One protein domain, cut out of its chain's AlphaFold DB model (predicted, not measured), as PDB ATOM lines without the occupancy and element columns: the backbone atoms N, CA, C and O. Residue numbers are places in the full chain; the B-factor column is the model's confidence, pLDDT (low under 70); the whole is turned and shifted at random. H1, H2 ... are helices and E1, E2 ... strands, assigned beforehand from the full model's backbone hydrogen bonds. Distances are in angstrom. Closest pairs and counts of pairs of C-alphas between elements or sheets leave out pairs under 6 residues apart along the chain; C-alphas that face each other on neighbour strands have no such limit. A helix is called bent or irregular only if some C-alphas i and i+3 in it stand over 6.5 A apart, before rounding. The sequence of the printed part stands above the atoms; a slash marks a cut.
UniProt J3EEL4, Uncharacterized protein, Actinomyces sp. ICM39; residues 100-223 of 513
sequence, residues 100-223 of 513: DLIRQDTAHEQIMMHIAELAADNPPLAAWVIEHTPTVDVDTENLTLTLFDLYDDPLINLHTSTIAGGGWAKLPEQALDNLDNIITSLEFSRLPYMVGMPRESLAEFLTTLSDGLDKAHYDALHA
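AT A GLANCE: This is residues 100 to 223 of the 513 residues of an uncharacterized protein of Actinomyces sp. ICM39 (UniProt J3EEL4). A four-stranded antiparallel sheet has one face covered by two long helices, H1 over the E1 edge and the bent H5 over E2, E3 and E4, while its other face has no named helix. H2 folds back from the end of H1; the small H3 lies beside E4, and the small H4 near the beginning of E3. The printed part has 124 residues with five named helices and four named strands, in the order H1 H2 E1 E2 E3 E4 H3 H4 H5, of mixed class. The sheet E1 E2 E3 E4 is a meander, each strand the antiparallel neighbour of the one before, in two layers with H1, H3, H5a and H5b. The whole is compact, with a radius of gyration of the C-alphas of 13.6 A, and rounded, 37 by 30 by 22 A.

HOW THE PARTS SIT: E1, residues 135 to 138, and E2, residues 142 to 148, form a hairpin, with N 137 and O 144 2.9 A apart, within hydrogen-bond range. E3, residues 154 to 161, forms hairpins with E2, N 145 to O 158 at 2.8 A, and with E4, residues 165 to 170, N 159 to O 168 at 2.8 A. H5, residues 199 to 221, was assigned as one helix by its hydrogen bonds but is bent, C-alphas 211 and 214 being 6.5 A apart; its arms H5a, residues 199 to 211, and H5b, residues 214 to 221, stand at a steep tilt of 40 degrees. H5a lies over E3 at a height over the sheet of 10.5 A, and H5b over E2 at 8.3 A. H1, residues 100 to 120, is on the same face, over E1; its closest C-alphas to E1 are those of Gln 104 and Val 138, 5.7 A. Residues 102 to 111 of H1 touch H5b at a shallow tilt of 32 degrees, opposite ways, closest at the C-alphas of Arg 103 and Ala 220, 4.6 A. H2, residues 123 to 131, forms a helical hairpin with H1, the closest C-alphas being those of Ala 119 and Ala 126, 4.6 A. H3, residues 179 to 184, is on the same face of the sheet, over none of the strands, and H4, residues 191 to 195, only grazes the sheet. Every O i to N i+4 pair is within hydrogen-bond range in H1, H3, H4, H5a and H5b; in H2 4 of 5 are.

IN THESE COORDINATES: E3 is 20.4 A long and E2 19.6 A. H1 runs 30.1 A from C-alpha 100 at (14.769, 30.105, 48.280); H5a is 18.4 A long and H5b 10.6 A, ending at C-alpha 221 at (12.168, 29.399, 39.600).

THE WHOLE: The C-alphas of Leu 186 and Ala 223, the two farthest apart, are 39.2 A apart. The printed part has no cut and no long link. Its mean pLDDT is 90.9, and no printed residue is under 70.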
ATOM      1  N   ASP A 100      13.622  31.007  48.423       94.69
ATOM      2  CA  ASP A 100      14.769  30.105  48.280       94.69
ATOM      3  C   ASP A 100      14.453  28.696  48.792       94.69
ATOM      4  O   ASP A 100      14.749  27.719  48.106       94.69
ATOM      5  N   LEU A 101      13.763  28.571  49.930       95.50
ATOM      6  CA  LEU A 101      13.297  27.280  50.440       95.50
ATOM      7  C   LEU A 101      12.341  26.592  49.457       95.50
ATOM      8  O   LEU A 101      12.515  25.412  49.160       95.50
ATOM      9  N   ILE A 102      11.375  27.324  48.889       96.50
ATOM     10  CA  ILE A 102      10.441  26.761  47.899       96.50
ATOM     11  C   ILE A 102      11.183  26.293  46.639       96.50
ATOM     12  O   ILE A 102      10.885  25.211  46.119       96.50
ATOM     13  N   ARG A 103      12.153  27.074  46.140       96.19
ATOM     14  CA  ARG A 103      12.999  26.666  45.002       96.19
ATOM     15  C   ARG A 103      13.757  25.392  45.320       96.19
ATOM     16  O   ARG A 103      13.750  24.473  44.507       96.19
ATOM     17  N   GLN A 104      14.390  25.350  46.487       95.94
ATOM     18  CA  GLN A 104      15.202  24.236  46.946       95.94
ATOM     19  C   GLN A 104      14.386  22.947  47.044       95.94
ATOM     20  O   GLN A 104      14.786  21.932  46.473       95.94
ATOM     21  N   ASP A 105      13.218  23.000  47.682       95.62
ATOM     22  CA  ASP A 105      12.318  21.854  47.809       95.62
ATOM     23  C   ASP A 105      11.805  21.390  46.439       95.62
ATOM     24  O   ASP A 105      11.838  20.196  46.132       95.62
ATOM     25  N   THR A 106      11.404  22.330  45.575       96.44
ATOM     26  CA  THR A 106      10.897  22.017  44.229       96.44
ATOM     27  C   THR A 106      11.984  21.397  43.350       96.44
ATOM     28  O   THR A 106      11.751  20.379  42.700       96.44
ATOM     29  N   ALA A 107      13.184  21.981  43.334       95.94
ATOM     30  CA  ALA A 107      14.320  21.463  42.579       95.94
ATOM     31  C   ALA A 107      14.709  20.064  43.070       95.94
ATOM     32  O   ALA A 107      14.925  19.162  42.258       95.94
ATOM     33  N   HIS A 108      14.753  19.871  44.391       94.88
ATOM     34  CA  HIS A 108      15.041  18.579  44.995       94.88
ATOM     35  C   HIS A 108      14.005  17.525  44.592       94.88
ATOM     36  O   HIS A 108      14.384  16.464  44.099       94.88
ATOM     37  N   GLU A 109      12.711  17.819  44.723       94.06
ATOM     38  CA  GLU A 109      11.637  16.898  44.337       94.06
ATOM     39  C   GLU A 109      11.724  16.506  42.853       94.06
ATOM     40  O   GLU A 109      11.702  15.317  42.526       94.06
ATOM     41  N   GLN A 110      11.888  17.484  41.952       93.81
ATOM     42  CA  GLN A 110      11.980  17.235  40.508       93.81
ATOM     43  C   GLN A 110      13.199  16.380  40.142       93.81
ATOM     44  O   GLN A 110      13.087  15.444  39.348       93.81
ATOM     45  N   ILE A 111      14.363  16.667  40.732       94.12
ATOM     46  CA  ILE A 111      15.596  15.918  40.465       94.12
ATOM     47  C   ILE A 111      15.490  14.494  41.001       94.12
ATOM     48  O   ILE A 111      15.827  13.549  40.288       94.12
ATOM     49  N   MET A 112      14.999  14.317  42.227       92.31
ATOM     50  CA  MET A 112      14.848  12.985  42.809       92.31
ATOM     51  C   MET A 112      13.826  12.142  42.038       92.31
ATOM     52  O   MET A 112      14.047  10.945  41.851       92.31
ATOM     53  N   MET A 113      12.754  12.756  41.530       92.06
ATOM     54  CA  MET A 113      11.801  12.101  40.631       92.06
ATOM     55  C   MET A 113      12.473  11.657  39.324       92.06
ATOM     56  O   MET A 113      12.352  10.490  38.955       92.06
ATOM     57  N   HIS A 114      13.242  12.534  38.670       91.69
ATOM     58  CA  HIS A 114      13.962  12.199  37.431       91.69
ATOM     59  C   HIS A 114      14.988  11.077  37.647       91.69
ATOM     60  O   HIS A 114      15.081  10.139  36.859       91.69
ATOM     61  N   ILE A 115      15.720  11.106  38.765       91.62
ATOM     62  CA  ILE A 115      16.654  10.035  39.138       91.62
ATOM     63  C   ILE A 115      15.917   8.705  39.350       91.62
ATOM     64  O   ILE A 115      16.388   7.667  38.883       91.62
ATOM     65  N   ALA A 116      14.759   8.716  40.017       90.06
ATOM     66  CA  ALA A 116      13.952   7.516  40.221       90.06
ATOM     67  C   ALA A 116      13.412   6.940  38.898       90.06
ATOM     68  O   ALA A 116      13.407   5.720  38.721       90.06
ATOM     69  N   GLU A 117      13.007   7.799  37.958       91.06
ATOM     70  CA  GLU A 117      12.592   7.397  36.610       91.06
ATOM     71  C   GLU A 117      13.739   6.727  35.843       91.06
ATOM     72  O   GLU A 117      13.560   5.641  35.294       91.06
ATOM     73  N   LEU A 118      14.940   7.314  35.874       90.44
ATOM     74  CA  LEU A 118      16.132   6.736  35.240       90.44
ATOM     75  C   LEU A 118      16.553   5.408  35.884       90.44
ATOM     76  O   LEU A 118      17.040   4.504  35.202       90.44
ATOM     77  N   ALA A 119      16.361   5.270  37.196       89.44
ATOM     78  CA  ALA A 119      16.694   4.060  37.940       89.44
ATOM     79  C   ALA A 119      15.735   2.888  37.669       89.44
ATOM     80  O   ALA A 119      16.153   1.734  37.788       89.44
ATOM     81  N   ALA A 120      14.479   3.150  37.290       87.56
ATOM     82  CA  ALA A 120      13.436   2.129  37.159       87.56
ATOM     83  C   ALA A 120      13.822   0.972  36.216       87.56
ATOM     84  O   ALA A 120      13.543  -0.190  36.521       87.56
ATOM     85  N   ASP A 121      14.527   1.280  35.125       82.19
ATOM     86  CA  ASP A 121      14.948   0.309  34.107       82.19
ATOM     87  C   ASP A 121      16.459  -0.010  34.147       82.19
ATOM     88  O   ASP A 121      16.981  -0.707  33.273       82.19
ATOM     89  N   ASN A 122      17.179   0.455  35.175       83.12
ATOM     90  CA  ASN A 122      18.632   0.323  35.289       83.12
ATOM     91  C   ASN A 122      19.034  -0.246  36.666       83.12
ATOM     92  O   ASN A 122      19.261   0.510  37.610       83.12
ATOM     93  N   PRO A 123      19.151  -1.586  36.814       82.00
ATOM     94  CA  PRO A 123      19.404  -2.217  38.113       82.00
ATOM     95  C   PRO A 123      20.692  -1.755  38.825       82.00
ATOM     96  O   PRO A 123      20.640  -1.572  40.042       82.00
ATOM     97  N   PRO A 124      21.832  -1.541  38.130       79.75
ATOM     98  CA  PRO A 124      23.011  -0.921  38.742       79.75
ATOM     99  C   PRO A 124      22.746   0.487  39.292       79.75
ATOM    100  O   PRO A 124      23.168   0.787  40.405       79.75
ATOM    101  N   LEU A 125      22.012   1.328  38.552       81.19
ATOM    102  CA  LEU A 125      21.655   2.677  39.001       81.19
ATOM    103  C   LEU A 125      20.702   2.629  40.198       81.19
ATOM    104  O   LEU A 125      20.904   3.348  41.166       81.19
ATOM    105  N   ALA A 126      19.701   1.748  40.165       83.62
ATOM    106  CA  ALA A 126      18.751   1.581  41.261       83.62
ATOM    107  C   ALA A 126      19.436   1.211  42.583       83.62
ATOM    108  O   ALA A 126      19.063   1.737  43.627       83.62
ATOM    109  N   ALA A 127      20.451   0.341  42.539       81.94
ATOM    110  CA  ALA A 127      21.247   0.006  43.717       81.94
ATOM    111  C   ALA A 127      22.005   1.228  44.262       81.94
ATOM    112  O   ALA A 127      21.950   1.484  45.460       81.94
ATOM    113  N   TRP A 128      22.638   2.013  43.384       83.56
ATOM    114  CA  TRP A 128      23.359   3.228  43.775       83.56
ATOM    115  C   TRP A 128      22.423   4.312  44.353       83.56
ATOM    116  O   TRP A 128      22.709   4.864  45.410       83.56
ATOM    117  N   VAL A 129      21.264   4.560  43.728       81.12
ATOM    118  CA  VAL A 129      20.270   5.561  44.181       81.12
ATOM    119  C   VAL A 129      19.684   5.229  45.561       81.12
ATOM    120  O   VAL A 129      19.308   6.135  46.299       81.12
ATOM    121  N   ILE A 130      19.586   3.945  45.929       80.12
ATOM    122  CA  ILE A 130      19.109   3.538  47.264       80.12
ATOM    123  C   ILE A 130      20.117   3.913  48.357       80.12
ATOM    124  O   ILE A 130      19.711   4.242  49.473       80.12
ATOM    125  N   GLU A 131      21.412   3.819  48.060       81.00
ATOM    126  CA  GLU A 131      22.477   3.970  49.053       81.00
ATOM    127  C   GLU A 131      22.981   5.414  49.162       81.00
ATOM    128  O   GLU A 131      23.397   5.817  50.247       81.00
ATOM    129  N   HIS A 132      22.863   6.218  48.097       82.44
ATOM    130  CA  HIS A 132      23.413   7.574  48.054       82.44
ATOM    131  C   HIS A 132      22.355   8.624  47.740       82.44
ATOM    132  O   HIS A 132      21.598   8.518  46.777       82.44
ATOM    133  N   THR A 133      22.336   9.683  48.551       83.56
ATOM    134  CA  THR A 133      21.429  10.821  48.368       83.56
ATOM    135  C   THR A 133      22.189  11.983  47.727       83.56
ATOM    136  O   THR A 133      23.099  12.530  48.352       83.56
ATOM    137  N   PRO A 134      21.834  12.389  46.498       90.88
ATOM    138  CA  PRO A 134      22.392  13.582  45.883       90.88
ATOM    139  C   PRO A 134      22.110  14.839  46.705       90.88
ATOM    140  O   PRO A 134      21.068  14.960  47.351       90.88
ATOM    141  N   THR A 135      23.013  15.813  46.627       93.81
ATOM    142  CA  THR A 135      22.773  17.153  47.175       93.81
ATOM    143  C   THR A 135      22.398  18.088  46.040       93.81
ATOM    144  O   THR A 135      23.125  18.189  45.054       93.81
ATOM    145  N   VAL A 136      21.268  18.768  46.186       94.69
ATOM    146  CA  VAL A 136      20.819  19.826  45.277       94.69
ATOM    147  C   VAL A 136      21.101  21.152  45.964       94.69
ATOM    148  O   VAL A 136      20.838  21.274  47.155       94.69
ATOM    149  N   ASP A 137      21.634  22.114  45.235       95.00
ATOM    150  CA  ASP A 137      21.796  23.500  45.665       95.00
ATOM    151  C   ASP A 137      21.256  24.386  44.545       95.00
ATOM    152  O   ASP A 137      21.683  24.244  43.395       95.00
ATOM    153  N   VAL A 138      20.273  25.232  44.843       94.69
ATOM    154  CA  VAL A 138      19.652  26.119  43.856       94.69
ATOM    155  C   VAL A 138      19.555  27.536  44.399       94.69
ATOM    156  O   VAL A 138      19.110  27.766  45.521       94.69
ATOM    157  N   ASP A 139      19.944  28.491  43.566       90.69
ATOM    158  CA  ASP A 139      19.749  29.912  43.800       90.69
ATOM    159  C   ASP A 139      18.961  30.530  42.630       90.69
ATOM    160  O   ASP A 139      18.337  29.846  41.818       90.69
ATOM    161  N   THR A 140      18.922  31.857  42.559       89.62
ATOM    162  CA  THR A 140      18.181  32.560  41.504       89.62
ATOM    163  C   THR A 140      18.786  32.442  40.093       89.62
ATOM    164  O   THR A 140      18.123  32.768  39.105       89.62
ATOM    165  N   GLU A 141      20.055  32.059  39.993       90.25
ATOM    166  CA  GLU A 141      20.857  32.004  38.769       90.25
ATOM    167  C   GLU A 141      21.328  30.594  38.426       90.25
ATOM    168  O   GLU A 141      21.496  30.302  37.241       90.25
ATOM    169  N   ASN A 142      21.549  29.741  39.421       93.19
ATOM    170  CA  ASN A 142      22.289  28.498  39.310       93.19
ATOM    171  C   ASN A 142      21.559  27.351  39.994       93.19
ATOM    172  O   ASN A 142      21.012  27.497  41.084       93.19
ATOM    173  N   LEU A 143      21.677  26.168  39.399       96.00
ATOM    174  CA  LEU A 143      21.388  24.906  40.060       96.00
ATOM    175  C   LEU A 143      22.624  24.019  39.959       96.00
ATOM    176  O   LEU A 143      23.158  23.788  38.871       96.00
ATOM    177  N   THR A 144      23.066  23.500  41.101       95.69
ATOM    178  CA  THR A 144      24.169  22.549  41.207       95.69
ATOM    179  C   THR A 144      23.681  21.260  41.855       95.69
ATOM    180  O   THR A 144      23.171  21.252  42.971       95.69
ATOM    181  N   LEU A 145      23.874  20.147  41.155       96.38
ATOM    182  CA  LEU A 145      23.591  18.803  41.637       96.38
ATOM    183  C   LEU A 145      24.906  18.083  41.924       96.38
ATOM    184  O   LEU A 145      25.675  17.802  41.007       96.38
ATOM    185  N   THR A 146      25.155  17.758  43.186       95.38
ATOM    186  CA  THR A 146      26.317  16.973  43.617       95.38
ATOM    187  C   THR A 146      25.925  15.507  43.743       95.38
ATOM    188  O   THR A 146      25.039  15.157  44.528       95.38
ATOM    189  N   LEU A 147      26.599  14.656  42.973       94.00
ATOM    190  CA  LEU A 147      26.497  13.201  43.064       94.00
ATOM    191  C   LEU A 147      27.681  12.662  43.874       94.00
ATOM    192  O   LEU A 147      28.780  13.215  43.798       94.00
ATOM    193  N   PHE A 148      27.464  11.575  44.609       92.12
ATOM    194  CA  PHE A 148      28.455  10.971  45.504       92.12
ATOM    195  C   PHE A 148      28.843   9.563  45.049       92.12
ATOM    196  O   PHE A 148      28.094   8.889  44.339       92.12
ATOM    197  N   ASP A 149      30.039   9.125  45.415       89.69
ATOM    198  CA  ASP A 149      30.481   7.759  45.166       89.69
ATOM    199  C   ASP A 149      30.009   6.773  46.251       89.69
ATOM    200  O   ASP A 149      29.304   7.151  47.184       89.69
ATOM    201  N   LEU A 150      30.411   5.498  46.135       86.19
ATOM    202  CA  LEU A 150      30.065   4.440  47.097       86.19
ATOM    203  C   LEU A 150      30.594   4.669  48.530       86.19
ATOM    204  O   LEU A 150      30.259   3.901  49.434       86.19
ATOM    205  N   TYR A 151      31.445   5.673  48.743       87.62
ATOM    206  CA  TYR A 151      32.036   6.036  50.032       87.62
ATOM    207  C   TYR A 151      31.554   7.404  50.537       87.62
ATOM    208  O   TYR A 151      32.116   7.915  51.506       87.62
ATOM    209  N   ASP A 152      30.514   7.967  49.911       86.75
ATOM    210  CA  ASP A 152      29.963   9.298  50.182       86.75
ATOM    211  C   ASP A 152      30.951  10.453  49.917       86.75
ATOM    212  O   ASP A 152      30.767  11.570  50.412       86.75
ATOM    213  N   ASP A 153      31.978  10.224  49.089       90.31
ATOM    214  CA  ASP A 153      32.850  11.288  48.596       90.31
ATOM    215  C   ASP A 153      32.218  11.954  47.353       90.31
ATOM    216  O   ASP A 153      31.631  11.266  46.508       90.31
ATOM    217  N   PRO A 154      32.312  13.293  47.190       91.75
ATOM    218  CA  PRO A 154      31.798  13.973  46.002       91.75
ATOM    219  C   PRO A 154      32.411  13.398  44.721       91.75
ATOM    220  O   PRO A 154      33.627  13.418  44.535       91.75
ATOM    221  N   LEU A 155      31.563  12.914  43.818       93.12
ATOM    222  CA  LEU A 155      31.959  12.283  42.561       93.12
ATOM    223  C   LEU A 155      32.048  13.308  41.428       93.12
ATOM    224  O   LEU A 155      33.048  13.385  40.713       93.12
ATOM    225  N   ILE A 156      30.964  14.059  41.235       94.62
ATOM    226  CA  ILE A 156      30.794  15.033  40.156       94.62
ATOM    227  C   ILE A 156      29.685  16.015  40.531       94.62
ATOM    228  O   ILE A 156      28.654  15.624  41.081       94.62
ATOM    229  N   ASN A 157      29.885  17.282  40.179       95.56
ATOM    230  CA  ASN A 157      28.852  18.303  40.251       95.56
ATOM    231  C   ASN A 157      28.332  18.553  38.840       95.56
ATOM    232  O   ASN A 157      29.109  18.947  37.973       95.56
ATOM    233  N   LEU A 158      27.042  18.338  38.618       96.25
ATOM    234  CA  LEU A 158      26.341  18.773  37.416       96.25
ATOM    235  C   LEU A 158      25.780  20.174  37.660       96.25
ATOM    236  O   LEU A 158      25.358  20.486  38.773       96.25
ATOM    237  N   HIS A 159      25.804  21.022  36.643       95.00
ATOM    238  CA  HIS A 159      25.489  22.432  36.792       95.00
ATOM    239  C   HIS A 159      24.684  22.961  35.607       95.00
ATOM    240  O   HIS A 159      24.967  22.656  34.445       95.00
ATOM    241  N   THR A 160      23.711  23.805  35.923       94.75
ATOM    242  CA  THR A 160      23.006  24.653  34.966       94.75
ATOM    243  C   THR A 160      22.897  26.067  35.520       94.75
ATOM    244  O   THR A 160      22.855  26.269  36.735       94.75
ATOM    245  N   SER A 161      22.822  27.045  34.621       90.38
ATOM    246  CA  SER A 161      22.505  28.424  34.975       90.38
ATOM    247  C   SER A 161      21.508  29.033  34.000       90.38
ATOM    248  O   SER A 161      21.422  28.635  32.837       90.38
ATOM    249  N   THR A 162      20.797  30.069  34.443       85.12
ATOM    250  CA  THR A 162      19.895  30.849  33.579       85.12
ATOM    251  C   THR A 162      20.626  31.579  32.445       85.12
ATOM    252  O   THR A 162      19.991  31.990  31.476       85.12
ATOM    253  N   ILE A 163      21.953  31.731  32.547       80.69
ATOM    254  CA  ILE A 163      22.790  32.458  31.583       80.69
ATOM    255  C   ILE A 163      23.407  31.508  30.552       80.69
ATOM    256  O   ILE A 163      23.351  31.775  29.353       80.69
ATOM    257  N   ALA A 164      24.038  30.424  31.014       82.69
ATOM    258  CA  ALA A 164      24.810  29.517  30.163       82.69
ATOM    259  C   ALA A 164      24.043  28.251  29.741       82.69
ATOM    260  O   ALA A 164      24.545  27.511  28.895       82.69
ATOM    261  N   GLY A 165      22.860  28.003  30.314       84.88
ATOM    262  CA  GLY A 165      22.128  26.746  30.157       84.88
ATOM    263  C   GLY A 165      22.826  25.570  30.843       84.88
ATOM    264  O   GLY A 165      23.784  25.756  31.602       84.88
ATOM    265  N   GLY A 166      22.326  24.362  30.591       87.38
ATOM    266  CA  GLY A 166      22.846  23.118  31.152       87.38
ATOM    267  C   GLY A 166      24.030  22.528  30.390       87.38
ATOM    268  O   GLY A 166      24.616  23.148  29.502       87.38
ATOM    269  N   GLY A 167      24.390  21.294  30.752       89.00
ATOM    270  CA  GLY A 167      25.489  20.557  30.117       89.00
ATOM    271  C   GLY A 167      26.867  20.854  30.706       89.00
ATOM    272  O   GLY A 167      27.882  20.488  30.112       89.00
ATOM    273  N   TRP A 168      26.925  21.508  31.867       93.94
ATOM    274  CA  TRP A 168      28.172  21.801  32.563       93.94
ATOM    275  C   TRP A 168      28.383  20.827  33.707       93.94
ATOM    276  O   TRP A 168      27.449  20.457  34.419       93.94
ATOM    277  N   ALA A 169      29.631  20.432  33.916       94.81
ATOM    278  CA  ALA A 169      29.993  19.612  35.049       94.81
ATOM    279  C   ALA A 169      31.374  19.965  35.594       94.81
ATOM    280  O   ALA A 169      32.205  20.593  34.940       94.81
ATOM    281  N   LYS A 170      31.610  19.575  36.841       94.12
ATOM    282  CA  LYS A 170      32.856  19.814  37.557       94.12
ATOM    283  C   LYS A 170      33.221  18.568  38.346       94.12
ATOM    284  O   LYS A 170      32.446  18.109  39.182       94.12
ATOM    285  N   LEU A 171      34.418  18.043  38.103       92.69
ATOM    286  CA  LEU A 171      35.015  17.019  38.959       92.69
ATOM    287  C   LEU A 171      35.650  17.665  40.204       92.69
ATOM    288  O   LEU A 171      36.032  18.842  40.155       92.69
ATOM    289  N   PRO A 172      35.801  16.923  41.316       89.56
ATOM    290  CA  PRO A 172      36.512  17.403  42.495       89.56
ATOM    291  C   PRO A 172      37.879  17.990  42.127       89.56
ATOM    292  O   PRO A 172      38.618  17.415  41.330       89.56
ATOM    293  N   GLU A 173      38.199  19.156  42.694       85.38
ATOM    294  CA  GLU A 173      39.457  19.892  42.465       85.38
ATOM    295  C   GLU A 173      39.703  20.378  41.019       85.38
ATOM    296  O   GLU A 173      40.779  20.900  40.723       85.38
ATOM    297  N   GLN A 174      38.716  20.278  40.122       88.06
ATOM    298  CA  GLN A 174      38.826  20.736  38.732       88.06
ATOM    299  C   GLN A 174      37.987  21.985  38.451       88.06
ATOM    300  O   GLN A 174      37.159  22.404  39.260       88.06
ATOM    301  N   ALA A 175      38.235  22.616  37.302       89.56
ATOM    302  CA  ALA A 175      37.393  23.694  36.796       89.56
ATOM    303  C   ALA A 175      36.084  23.136  36.209       89.56
ATOM    304  O   ALA A 175      35.997  21.953  35.886       89.56
ATOM    305  N   LEU A 176      35.076  24.001  36.082       90.94
ATOM    306  CA  LEU A 176      33.849  23.693  35.350       90.94
ATOM    307  C   LEU A 176      34.184  23.495  33.861       90.94
ATOM    308  O   LEU A 176      34.890  24.323  33.283       90.94
ATOM    309  N   ASP A 177      33.679  22.425  33.256       93.19
ATOM    310  CA  ASP A 177      33.846  22.110  31.834       93.19
ATOM    311  C   ASP A 177      32.536  21.539  31.272       93.19
ATOM    312  O   ASP A 177      31.607  21.203  32.011       93.19
ATOM    313  N   ASN A 178      32.440  21.447  29.950       93.38
ATOM    314  CA  ASN A 178      31.337  20.769  29.293       93.38
ATOM    315  C   ASN A 178      31.323  19.285  29.704       93.38
ATOM    316  O   ASN A 178      32.363  18.616  29.716       93.38
ATOM    317  N   LEU A 179      30.141  18.762  30.023       95.06
ATOM    318  CA  LEU A 179      29.969  17.380  30.450       95.06
ATOM    319  C   LEU A 179      30.507  16.380  29.413       95.06
ATOM    320  O   LEU A 179      31.137  15.399  29.801       95.06
ATOM    321  N   ASP A 180      30.364  16.644  28.113       93.94
ATOM    322  CA  ASP A 180      30.891  15.776  27.052       93.94
ATOM    323  C   ASP A 180      32.428  15.725  27.057       93.94
ATOM    324  O   ASP A 180      33.036  14.668  26.837       93.94
ATOM    325  N   ASN A 181      33.085  16.850  27.364       93.81
ATOM    326  CA  ASN A 181      34.540  16.894  27.530       93.81
ATOM    327  C   ASN A 181      34.964  16.048  28.733       93.81
ATOM    328  O   ASN A 181      35.904  15.258  28.640       93.81
ATOM    329  N   ILE A 182      34.224  16.145  29.842       93.56
ATOM    330  CA  ILE A 182      34.470  15.319  31.025       93.56
ATOM    331  C   ILE A 182      34.255  13.843  30.692       93.56
ATOM    332  O   ILE A 182      35.162  13.051  30.926       93.56
ATOM    333  N   ILE A 183      33.140  13.451  30.074       93.75
ATOM    334  CA  ILE A 183      32.843  12.053  29.714       93.75
ATOM    335  C   ILE A 183      33.914  11.458  28.785       93.75
ATOM    336  O   ILE A 183      34.232  10.268  28.880       93.75
ATOM    337  N   THR A 184      34.507  12.256  27.894       92.19
ATOM    338  CA  THR A 184      35.581  11.813  26.983       92.19
ATOM    339  C   THR A 184      36.984  11.868  27.597       92.19
ATOM    340  O   THR A 184      37.916  11.286  27.036       92.19
ATOM    341  N   SER A 185      37.137  12.492  28.767       90.75
ATOM    342  CA  SER A 185      38.415  12.653  29.463       90.75
ATOM    343  C   SER A 185      38.992  11.339  30.013       90.75
ATOM    344  O   SER A 185      38.310  10.311  30.160       90.75
ATOM    345  N   LEU A 186      40.286  11.377  30.350       88.50
ATOM    346  CA  LEU A 186      40.964  10.267  31.020       88.50
ATOM    347  C   LEU A 186      40.493  10.148  32.474       88.50
ATOM    348  O   LEU A 186      40.387   9.047  33.009       88.50
ATOM    349  N   GLU A 187      40.181  11.269  33.102       86.75
ATOM    350  CA  GLU A 187      39.739  11.412  34.482       86.75
ATOM    351  C   GLU A 187      38.410  10.681  34.713       86.75
ATOM    352  O   GLU A 187      38.267   9.945  35.693       86.75
ATOM    353  N   PHE A 188      37.496  10.742  33.739       90.19
ATOM    354  CA  PHE A 188      36.232  10.003  33.767       90.19
ATOM    355  C   PHE A 188      36.404   8.482  33.782       90.19
ATOM    356  O   PHE A 188      35.515   7.771  34.230       90.19
ATOM    357  N   SER A 189      37.548   7.935  33.349       87.56
ATOM    358  CA  SER A 189      37.768   6.477  33.361       87.56
ATOM    359  C   SER A 189      37.690   5.840  34.752       87.56
ATOM    360  O   SER A 189      37.495   4.629  34.849       87.56
ATOM    361  N   ARG A 190      37.825   6.638  35.819       89.12
ATOM    362  CA  ARG A 190      37.788   6.169  37.210       89.12
ATOM    363  C   ARG A 190      36.388   6.192  37.821       89.12
ATOM    364  O   ARG A 190      36.090   5.311  38.622       89.12
ATOM    365  N   LEU A 191      35.527   7.127  37.407       91.06
ATOM    366  CA  LEU A 191      34.197   7.322  37.999       91.06
ATOM    367  C   LEU A 191      33.298   6.073  37.920       91.06
ATOM    368  O   LEU A 191      32.710   5.735  38.942       91.06
ATOM    369  N   PRO A 192      33.232   5.310  36.802       90.94
ATOM    370  CA  PRO A 192      32.402   4.104  36.727       90.94
ATOM    371  C   PRO A 192      32.732   3.067  37.810       90.94
ATOM    372  O   PRO A 192      31.835   2.425  38.351       90.94
ATOM    373  N   TYR A 193      34.009   2.937  38.185       88.25
ATOM    374  CA  TYR A 193      34.435   2.039  39.263       88.25
ATOM    375  C   TYR A 193      34.047   2.551  40.650       88.25
ATOM    376  O   TYR A 193      33.796   1.740  41.537       88.25
ATOM    377  N   MET A 194      33.997   3.873  40.830       87.81
ATOM    378  CA  MET A 194      33.628   4.521  42.091       87.81
ATOM    379  C   MET A 194      32.133   4.389  42.399       87.81
ATOM    380  O   MET A 194      31.765   4.391  43.566       87.81
ATOM    381  N   VAL A 195      31.292   4.212  41.373       87.12
ATOM    382  CA  VAL A 195      29.839   3.983  41.509       87.12
ATOM    383  C   VAL A 195      29.408   2.537  41.223       87.12
ATOM    384  O   VAL A 195      28.237   2.203  41.344       87.12
ATOM    385  N   GLY A 196      30.335   1.663  40.816       86.69
ATOM    386  CA  GLY A 196      30.039   0.257  40.512       86.69
ATOM    387  C   GLY A 196      29.222   0.024  39.233       86.69
ATOM    388  O   GLY A 196      28.531  -0.990  39.127       86.69
ATOM    389  N   MET A 197      29.301   0.924  38.246       87.81
ATOM    390  CA  MET A 197      28.503   0.875  37.012       87.81
ATOM    391  C   MET A 197      29.375   0.767  35.746       87.81
ATOM    392  O   MET A 197      30.537   1.177  35.756       87.81
ATOM    393  N   PRO A 198      28.848   0.238  34.623       90.31
ATOM    394  CA  PRO A 198      29.523   0.311  33.327       90.31
ATOM    395  C   PRO A 198      29.737   1.761  32.874       90.31
ATOM    396  O   PRO A 198      28.902   2.629  33.137       90.31
ATOM    397  N   ARG A 199      30.832   2.016  32.143       91.50
ATOM    398  CA  ARG A 199      31.179   3.360  31.647       91.50
ATOM    399  C   ARG A 199      30.054   3.961  30.806       91.50
ATOM    400  O   ARG A 199      29.730   5.128  30.987       91.50
ATOM    401  N   GLU A 200      29.485   3.170  29.903       89.94
ATOM    402  CA  GLU A 200      28.421   3.599  28.997       89.94
ATOM    403  C   GLU A 200      27.146   3.955  29.770       89.94
ATOM    404  O   GLU A 200      26.555   4.997  29.514       89.94
ATOM    405  N   SER A 201      26.779   3.148  30.772       89.06
ATOM    406  CA  SER A 201      25.604   3.396  31.614       89.06
ATOM    407  C   SER A 201      25.749   4.651  32.474       89.06
ATOM    408  O   SER A 201      24.783   5.392  32.622       89.06
ATOM    409  N   LEU A 202      26.940   4.906  33.034       91.38
ATOM    410  CA  LEU A 202      27.192   6.134  33.794       91.38
ATOM    411  C   LEU A 202      27.170   7.366  32.881       91.38
ATOM    412  O   LEU A 202      26.600   8.384  33.254       91.38
ATOM    413  N   ALA A 203      27.769   7.280  31.691       92.88
ATOM    414  CA  ALA A 203      27.754   8.380  30.730       92.88
ATOM    415  C   ALA A 203      26.320   8.732  30.297       92.88
ATOM    416  O   ALA A 203      25.931   9.891  30.384       92.88
ATOM    417  N   GLU A 204      25.517   7.735  29.912       92.06
ATOM    418  CA  GLU A 204      24.112   7.926  29.520       92.06
ATOM    419  C   GLU A 204      23.268   8.520  30.658       92.06
ATOM    420  O   GLU A 204      22.476   9.438  30.433       92.06
ATOM    421  N   PHE A 205      23.476   8.043  31.890       91.88
ATOM    422  CA  PHE A 205      22.823   8.585  33.080       91.88
ATOM    423  C   PHE A 205      23.167  10.060  33.308       91.88
ATOM    424  O   PHE A 205      22.260  10.875  33.452       91.88
ATOM    425  N   LEU A 206      24.457  10.420  33.310       94.06
ATOM    426  CA  LEU A 206      24.893  11.796  33.556       94.06
ATOM    427  C   LEU A 206      24.403  12.753  32.469       94.06
ATOM    428  O   LEU A 206      23.960  13.847  32.803       94.06
ATOM    429  N   THR A 207      24.441  12.345  31.197       94.00
ATOM    430  CA  THR A 207      23.911  13.154  30.091       94.00
ATOM    431  C   THR A 207      22.411  13.385  30.263       94.00
ATOM    432  O   THR A 207      21.971  14.529  30.295       94.00
ATOM    433  N   THR A 208      21.629  12.323  30.479       93.19
ATOM    434  CA  THR A 208      20.164  12.438  30.599       93.19
ATOM    435  C   THR A 208      19.734  13.216  31.847       93.19
ATOM    436  O   THR A 208      18.736  13.939  31.834       93.19
ATOM    437  N   LEU A 209      20.479  13.078  32.945       92.81
ATOM    438  CA  LEU A 209      20.250  13.839  34.169       92.81
ATOM    439  C   LEU A 209      20.606  15.316  33.981       92.81
ATOM    440  O   LEU A 209      19.817  16.176  34.364       92.81
ATOM    441  N   SER A 210      21.747  15.605  33.348       94.12
ATOM    442  CA  SER A 210      22.182  16.965  33.016       94.12
ATOM    443  C   SER A 210      21.178  17.682  32.110       94.12
ATOM    444  O   SER A 210      20.851  18.836  32.373       94.12
ATOM    445  N   ASP A 211      20.641  16.999  31.097       91.25
ATOM    446  CA  ASP A 211      19.614  17.547  30.198       91.25
ATOM    447  C   ASP A 211      18.314  17.902  30.945       91.25
ATOM    448  O   ASP A 211      17.588  18.820  30.561       91.25
ATOM    449  N   GLY A 212      18.018  17.191  32.038       91.94
ATOM    450  CA  GLY A 212      16.865  17.452  32.899       91.94
ATOM    451  C   GLY A 212      17.039  18.639  33.852       91.94
ATOM    452  O   GLY A 212      16.037  19.173  34.335       91.94
ATOM    453  N   LEU A 213      18.277  19.084  34.117       94.31
ATOM    454  CA  LEU A 213      18.539  20.137  35.104       94.31
ATOM    455  C   LEU A 213      17.967  21.490  34.690       94.31
ATOM    456  O   LEU A 213      17.445  22.199  35.544       94.31
ATOM    457  N   ASP A 214      18.001  21.828  33.400       92.25
ATOM    458  CA  ASP A 214      17.446  23.093  32.897       92.25
ATOM    459  C   ASP A 214      15.954  23.198  33.199       92.25
ATOM    460  O   ASP A 214      15.468  24.232  33.658       92.25
ATOM    461  N   LYS A 215      15.230  22.094  32.994       92.81
ATOM    462  CA  LYS A 215      13.807  22.017  33.307       92.81
ATOM    463  C   LYS A 215      13.571  22.073  34.816       92.81
ATOM    464  O   LYS A 215      12.702  22.821  35.245       92.81
ATOM    465  N   ALA A 216      14.334  21.325  35.613       94.50
ATOM    466  CA  ALA A 216      14.194  21.337  37.072       94.50
ATOM    467  C   ALA A 216      14.459  22.734  37.659       94.50
ATOM    468  O   ALA A 216      13.709  23.203  38.512       94.50
ATOM    469  N   HIS A 217      15.484  23.424  37.157       94.69
ATOM    470  CA  HIS A 217      15.807  24.790  37.543       94.69
ATOM    471  C   HIS A 217      14.710  25.772  37.112       94.69
ATOM    472  O   HIS A 217      14.254  26.579  37.921       94.69
ATOM    473  N   TYR A 218      14.227  25.672  35.869       92.88
ATOM    474  CA  TYR A 218      13.115  26.490  35.389       92.88
ATOM    475  C   TYR A 218      11.858  26.300  36.247       92.88
ATOM    476  O   TYR A 218      11.272  27.288  36.690       92.88
ATOM    477  N   ASP A 219      11.468  25.056  36.520       94.69
ATOM    478  CA  ASP A 219      10.286  24.737  37.320       94.69
ATOM    479  C   ASP A 219      10.437  25.242  38.765       94.69
ATOM    480  O   ASP A 219       9.488  25.799  39.313       94.69
ATOM    481  N   ALA A 220      11.633  25.146  39.358       95.75
ATOM    482  CA  ALA A 220      11.921  25.698  40.682       95.75
ATOM    483  C   ALA A 220      11.789  27.231  40.722       95.75
ATOM    484  O   ALA A 220      11.170  27.778  41.635       95.75
ATOM    485  N   LEU A 221      12.301  27.940  39.708       93.56
ATOM    486  CA  LEU A 221      12.168  29.399  39.600       93.56
ATOM    487  C   LEU A 221      10.717  29.869  39.389       93.56
ATOM    488  O   LEU A 221      10.422  31.036  39.652       93.56
ATOM    489  N   HIS A 222       9.833  28.981  38.924       94.44
ATOM    490  CA  HIS A 222       8.414  29.245  38.657       94.44
ATOM    491  C   HIS A 222       7.483  28.451  39.588       94.44
ATOM    492  O   HIS A 222       6.296  28.280  39.290       94.44
ATOM    493  N   ALA A 223       8.012  27.954  40.707       95.25
ATOM    494  CA  ALA A 223       7.249  27.181  41.668       95.25
ATOM    495  C   ALA A 223       6.122  28.030  42.293       95.25
ATOM    496  O   ALA A 223       6.302  29.229  42.529       95.25
TER     497      ALA A 223